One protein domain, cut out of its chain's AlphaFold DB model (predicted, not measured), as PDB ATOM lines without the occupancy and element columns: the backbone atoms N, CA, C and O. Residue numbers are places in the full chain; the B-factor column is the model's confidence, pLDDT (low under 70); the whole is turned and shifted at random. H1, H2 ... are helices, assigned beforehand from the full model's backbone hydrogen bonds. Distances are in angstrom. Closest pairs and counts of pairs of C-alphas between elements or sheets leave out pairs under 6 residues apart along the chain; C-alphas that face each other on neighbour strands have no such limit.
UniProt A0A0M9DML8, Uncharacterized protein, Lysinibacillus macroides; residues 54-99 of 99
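AT A GLANCE: This is residues 54 to 99 of the 99 residues of an uncharacterized protein of Lysinibacillus macroides (UniProt A0A0M9DML8). The long helix H1 and the short helix H2 lie side by side as a helical hairpin, and H3 is set aslant to H1, its last residue, Ile 97, coming back towards Ala 66 of H1. The 46 printed residues, with three named helices in the order H1, H2, H3 and no named strand, are all helix in class. The whole is compact and rounded, with a radius of gyration of the C-alphas of 9.7 A and spans of 24 by 20 by 18 A.

HOW THE PARTS SIT: H1, residues 54 to 68, touches H2, residues 75 to 81, with residues 60 to 64 alone; the closest C-alphas, of Ile 63 and Leu 77, are 6.3 A apart. This hairpin's helices run opposite ways at a shallow tilt of 17 degrees. H3, residues 87 to 97, is close to H1 but not clearly touching: the closest C-alphas, of Ala 66 and Ile 97, are 6.6 A apart. They run the same way at a steep tilt of 43 degrees. H2 and H3 are near each other, their closest C-alphas 8.2 A apart. Every O i to N i+4 pair is within hydrogen-bond range in H1, H2 and H3.

IN THESE COORDINATES: H1 is 20.8 A long from C-alpha 54 at (220.670, 238.442, 205.900) to C-alpha 68. H2 spans 9.9 A and H3 15.3 A, ending with C-alpha 97 at (203.556, 226.160, 203.994).

THE WHOLE: The farthest C-alphas, of Glu 54 and Gln 99, are 26.2 A apart. The printed part has no cut, no link is long, and no printed residue is under 70 in pLDDT.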
ATOM      1  N   GLU A  54     221.921 238.181 205.190       89.00
ATOM      2  CA  GLU A  54     220.670 238.442 205.900       89.00
ATOM      3  C   GLU A  54     219.471 237.825 205.164       89.00
ATOM      4  O   GLU A  54     218.569 237.280 205.789       89.00
ATOM      5  N   THR A  55     219.480 237.842 203.825       88.12
ATOM      6  CA  THR A  55     218.447 237.176 203.018       88.12
ATOM      7  C   THR A  55     218.519 235.659 203.166       88.12
ATOM      8  O   THR A  55     217.483 235.017 203.318       88.12
ATOM      9  N   LYS A  56     219.725 235.074 203.164       89.62
ATOM     10  CA  LYS A  56     219.899 233.632 203.389       89.62
ATOM     11  C   LYS A  56     219.401 233.221 204.776       89.62
ATOM     12  O   LYS A  56     218.701 232.221 204.889       89.62
ATOM     13  N   GLU A  57     219.751 233.986 205.807       93.19
ATOM     14  CA  GLU A  57     219.320 233.737 207.189       93.19
ATOM     15  C   GLU A  57     217.797 233.861 207.331       93.19
ATOM     16  O   GLU A  57     217.171 232.960 207.875       93.19
ATOM     17  N   ALA A  58     217.170 234.877 206.729       94.81
ATOM     18  CA  ALA A  58     215.715 235.032 206.764       94.81
ATOM     19  C   ALA A  58     214.957 233.857 206.114       94.81
ATOM     20  O   ALA A  58     213.949 233.397 206.649       94.81
ATOM     21  N   ILE A  59     215.441 233.342 204.975       95.38
ATOM     22  CA  ILE A  59     214.845 232.155 204.338       95.38
ATOM     23  C   ILE A  59     215.083 230.902 205.190       95.38
ATOM     24  O   ILE A  59     214.183 230.073 205.327       95.38
ATOM     25  N   ARG A  60     216.260 230.776 205.810       97.44
ATOM     26  CA  ARG A  60     216.565 229.675 206.731       97.44
ATOM     27  C   ARG A  60     215.598 229.650 207.916       97.44
ATOM     28  O   ARG A  60     214.998 228.610 208.181       97.44
ATOM     29  N   ASP A  61     215.391 230.796 208.559       97.81
ATOM     30  CA  ASP A  61     214.478 230.958 209.695       97.81
ATOM     31  C   ASP A  61     213.023 230.666 209.301       97.81
ATOM     32  O   ASP A  61     212.252 230.113 210.087       97.81
ATOM     33  N   TYR A  62     212.620 231.026 208.079       96.94
ATOM     34  CA  TYR A  62     211.297 230.697 207.548       96.94
ATOM     35  C   TYR A  62     211.088 229.176 207.433       96.94
ATOM     36  O   TYR A  62     210.057 228.657 207.871       96.94
ATOM     37  N   ILE A  63     212.084 228.449 206.914       97.44
ATOM     38  CA  ILE A  63     212.054 226.981 206.812       97.44
ATOM     39  C   ILE A  63     212.035 226.340 208.210       97.44
ATOM     40  O   ILE A  63     211.253 225.418 208.451       97.44
ATOM     41  N   GLU A  64     212.839 226.836 209.156       97.94
ATOM     42  CA  GLU A  64     212.850 226.351 210.545       97.94
ATOM     43  C   GLU A  64     211.487 226.523 211.228       97.94
ATOM     44  O   GLU A  64     210.962 225.572 211.811       97.94
ATOM     45  N   GLN A  65     210.844 227.681 211.068       97.62
ATOM     46  CA  GLN A  65     209.500 227.918 211.603       97.62
ATOM     47  C   GLN A  65     208.454 226.945 211.038       97.62
ATOM     48  O   GLN A  65     207.533 226.540 211.751       97.62
ATOM     49  N   ALA A  66     208.564 226.566 209.763       97.12
ATOM     50  CA  ALA A  66     207.662 225.595 209.149       97.12
ATOM     51  C   ALA A  66     207.893 224.162 209.665       97.12
ATOM     52  O   ALA A  66     206.929 223.409 209.846       97.12
ATOM     53  N   ILE A  67     209.146 223.802 209.966       97.69
ATOM     54  CA  ILE A  67     209.505 222.535 210.621       97.69
ATOM     55  C   ILE A  67     208.938 222.484 212.041       97.69
ATOM     56  O   ILE A  67     208.338 221.479 212.427       97.69
ATOM     57  N   ASP A  68     209.073 223.564 212.810       97.50
ATOM     58  CA  ASP A  68     208.560 223.638 214.183       97.50
ATOM     59  C   ASP A  68     207.033 223.509 214.231       97.50
ATOM     60  O   ASP A  68     206.476 222.846 215.112       97.50
ATOM     61  N   LYS A  69     206.347 224.069 213.227       96.25
ATOM     62  CA  LYS A  69     204.902 223.895 213.012       96.25
ATOM     63  C   LYS A  69     204.521 222.509 212.479       96.25
ATOM     64  O   LYS A  69     203.332 222.215 212.387       96.25
ATOM     65  N   LYS A  70     205.499 221.653 212.167       96.06
ATOM     66  CA  LYS A  70     205.335 220.299 211.609       96.06
ATOM     67  C   LYS A  70     204.616 220.266 210.254       96.06
ATOM     68  O   LYS A  70     203.971 219.271 209.937       96.06
ATOM     69  N   VAL A  71     204.725 221.340 209.472       96.94
ATOM     70  CA  VAL A  71     204.131 221.432 208.125       96.94
ATOM     71  C   VAL A  71     205.029 220.759 207.084       96.94
ATOM     72  O   VAL A  71     204.546 220.126 206.150       96.94
ATOM     73  N   ILE A  72     206.344 220.841 207.289       96.56
ATOM     74  CA  ILE A  72     207.375 220.186 206.479       96.56
ATOM     75  C   ILE A  72     208.372 219.461 207.387       96.56
ATOM     76  O   ILE A  72     208.421 219.700 208.597       96.56
ATOM     77  N   ASP A  73     209.190 218.582 206.813       97.25
ATOM     78  CA  ASP A  73     210.236 217.873 207.545       97.25
ATOM     79  C   ASP A  73     211.635 218.513 207.381       97.25
ATOM     80  O   ASP A  73     211.862 219.417 206.574       97.25
ATOM     81  N   LYS A  74     212.602 218.036 208.179       97.12
ATOM     82  CA  LYS A  74     213.969 218.584 208.237       97.12
ATOM     83  C   LYS A  74     214.781 218.402 206.949       97.12
ATOM     84  O   LYS A  74     215.832 219.032 206.823       97.12
ATOM     85  N   SER A  75     214.351 217.566 205.999       96.56
ATOM     86  CA  SER A  75     215.058 217.383 204.728       96.56
ATOM     87  C   SER A  75     215.156 218.685 203.941       96.56
ATOM     88  O   SER A  75     216.177 218.915 203.298       96.56
ATOM     89  N   TRP A  76     214.147 219.555 204.035       96.62
ATOM     90  CA  TRP A  76     214.133 220.860 203.371       96.62
ATOM     91  C   TRP A  76     215.225 221.787 203.902       96.62
ATOM     92  O   TRP A  76     215.983 222.353 203.115       96.62
ATOM     93  N   LEU A  77     215.388 221.863 205.226       97.38
ATOM     94  CA  LEU A  77     216.469 222.633 205.850       97.38
ATOM     95  C   LEU A  77     217.847 222.058 205.499       97.38
ATOM     96  O   LEU A  77     218.757 222.806 205.159       97.38
ATOM     97  N   ASN A  78     217.993 220.730 205.497       97.31
ATOM     98  CA  ASN A  78     219.250 220.088 205.107       97.31
ATOM     99  C   ASN A  78     219.624 220.383 203.647       97.31
ATOM    100  O   ASN A  78     220.794 220.619 203.350       97.31
ATOM    101  N   LYS A  79     218.645 220.365 202.734       95.62
ATOM    102  CA  LYS A  79     218.844 220.693 201.315       95.62
ATOM    103  C   LYS A  79     219.228 222.167 201.140       95.62
ATOM    104  O   LYS A  79     220.135 222.480 200.369       95.62
ATOM    105  N   PHE A  80     218.593 223.058 201.904       95.44
ATOM    106  CA  PHE A  80     218.926 224.482 201.947       95.44
ATOM    107  C   PHE A  80     220.357 224.732 202.448       95.44
ATOM    108  O   PHE A  80     221.142 225.402 201.776       95.44
ATOM    109  N   ASP A  81     220.735 224.147 203.588       94.81
ATOM    110  CA  ASP A  81     222.050 224.347 204.210       94.81
ATOM    111  C   ASP A  81     223.198 223.822 203.327       94.81
ATOM    112  O   ASP A  81     224.284 224.409 203.299       94.81
ATOM    113  N   LYS A  82     222.946 222.776 202.530       94.50
ATOM    114  CA  LYS A  82     223.889 222.242 201.533       94.50
ATOM    115  C   LYS A  82     223.969 223.043 200.235       94.50
ATOM    116  O   LYS A  82     224.818 222.742 199.405       94.50
ATOM    117  N   SER A  83     223.137 224.072 200.063       89.31
ATOM    118  CA  SER A  83     223.005 224.808 198.796       89.31
ATOM    119  C   SER A  83     222.606 223.893 197.624       89.31
ATOM    120  O   SER A  83     223.063 224.075 196.504       89.31
ATOM    121  N   GLU A  84     221.763 222.892 197.897       91.94
ATOM    122  CA  GLU A  84     221.198 221.961 196.902       91.94
ATOM    123  C   GLU A  84     219.738 222.308 196.558       91.94
ATOM    124  O   GLU A  84     219.141 221.686 195.681       91.94
ATOM    125  N   MET A  85     219.133 223.255 197.285       93.31
ATOM    126  CA  MET A  85     217.746 223.673 197.083       93.31
ATOM    127  C   MET A  85     217.621 224.470 195.792       93.31
ATOM    128  O   MET A  85     218.338 225.455 195.603       93.31
ATOM    129  N   THR A  86     216.696 224.061 194.932       91.56
ATOM    130  CA  THR A  86     216.403 224.772 193.693       91.56
ATOM    131  C   THR A  86     215.267 225.781 193.854       91.56
ATOM    132  O   THR A  86     214.581 225.808 194.878       91.56
ATOM    133  N   ARG A  87     215.053 226.649 192.862       87.38
ATOM    134  CA  ARG A  87     213.909 227.562 192.861       87.38
ATOM    135  C   ARG A  87     212.601 226.774 192.805       87.38
ATOM    136  O   ARG A  87     211.704 227.078 193.583       87.38
ATOM    137  N   GLY A  88     212.521 225.736 191.970       88.19
ATOM    138  CA  GLY A  88     211.345 224.861 191.908       88.19
ATOM    139  C   GLY A  88     211.040 224.161 193.238       88.19
ATOM    140  O   GLY A  88     209.883 224.090 193.648       88.19
ATOM    141  N   ASP A  89     212.070 223.704 193.959       93.69
ATOM    142  CA  ASP A  89     211.913 223.186 195.325       93.69
ATOM    143  C   ASP A  89     211.288 224.231 196.264       93.69
ATOM    144  O   ASP A  89     210.365 223.921 197.018       93.69
ATOM    145  N   PHE A  90     211.799 225.466 196.229       94.19
ATOM    146  CA  PHE A  90     211.335 226.539 197.105       94.19
ATOM    147  C   PHE A  90     209.892 226.956 196.795       94.19
ATOM    148  O   PHE A  90     209.095 227.097 197.717       94.19
ATOM    149  N   GLU A  91     209.519 227.054 195.517       93.25
ATOM    150  CA  GLU A  91     208.138 227.334 195.096       93.25
ATOM    151  C   GLU A  91     207.158 226.263 195.614       93.25
ATOM    152  O   GLU A  91     206.079 226.583 196.116       93.25
ATOM    153  N   VAL A  92     207.540 224.980 195.565       93.00
ATOM    154  CA  VAL A  92     206.734 223.889 196.144       93.00
ATOM    155  C   VAL A  92     206.643 224.014 197.666       93.00
ATOM    156  O   VAL A  92     205.566 223.824 198.235       93.00
ATOM    157  N   LEU A  93     207.744 224.357 198.332       94.56
ATOM    158  CA  LEU A  93     207.775 224.576 199.777       94.56
ATOM    159  C   LEU A  93     206.841 225.726 200.195       94.56
ATOM    160  O   LEU A  93     206.087 225.563 201.154       94.56
ATOM    161  N   GLU A  94     206.805 226.837 199.455       93.81
ATOM    162  CA  GLU A  94     205.877 227.949 199.712       93.81
ATOM    163  C   GLU A  94     204.409 227.527 199.564       93.81
ATOM    164  O   GLU A  94     203.569 227.912 200.386       93.81
ATOM    165  N   ILE A  95     204.095 226.691 198.567       95.25
ATOM    166  CA  ILE A  95     202.747 226.135 198.375       95.25
ATOM    167  C   ILE A  95     202.352 225.246 199.558       95.25
ATOM    168  O   ILE A  95     201.205 225.304 199.994       95.25
ATOM    169  N   ILE A  96     203.270 224.429 200.079       94.19
ATOM    170  CA  ILE A  96     202.997 223.537 201.216       94.19
ATOM    171  C   ILE A  96     202.790 224.343 202.504       94.19
ATOM    172  O   ILE A  96     201.864 224.055 203.257       94.19
ATOM    173  N   ILE A  97     203.625 225.354 202.762       92.00
ATOM    174  CA  ILE A  97     203.556 226.160 203.994       92.00
ATOM    175  C   ILE A  97     202.316 227.060 204.033       92.00
ATOM    176  O   ILE A  97     201.836 227.394 205.116       92.00
ATOM    177  N   SER A  98     201.811 227.470 202.869       91.06
ATOM    178  CA  SER A  98     200.675 228.393 202.761       91.06
ATOM    179  C   SER A  98     199.293 227.724 202.850       91.06
ATOM    180  O   SER A  98     198.290 228.434 202.754       91.06
ATOM    181  N   GLN A  99     199.226 226.397 202.999       75.25
ATOM    182  CA  GLN A  99     197.982 225.637 203.210       75.25
ATOM    183  C   GLN A  99     197.564 225.611 204.681       75.25
ATOM    184  O   GLN A  99     196.337 225.671 204.923       75.25
TER     185      GLN A  99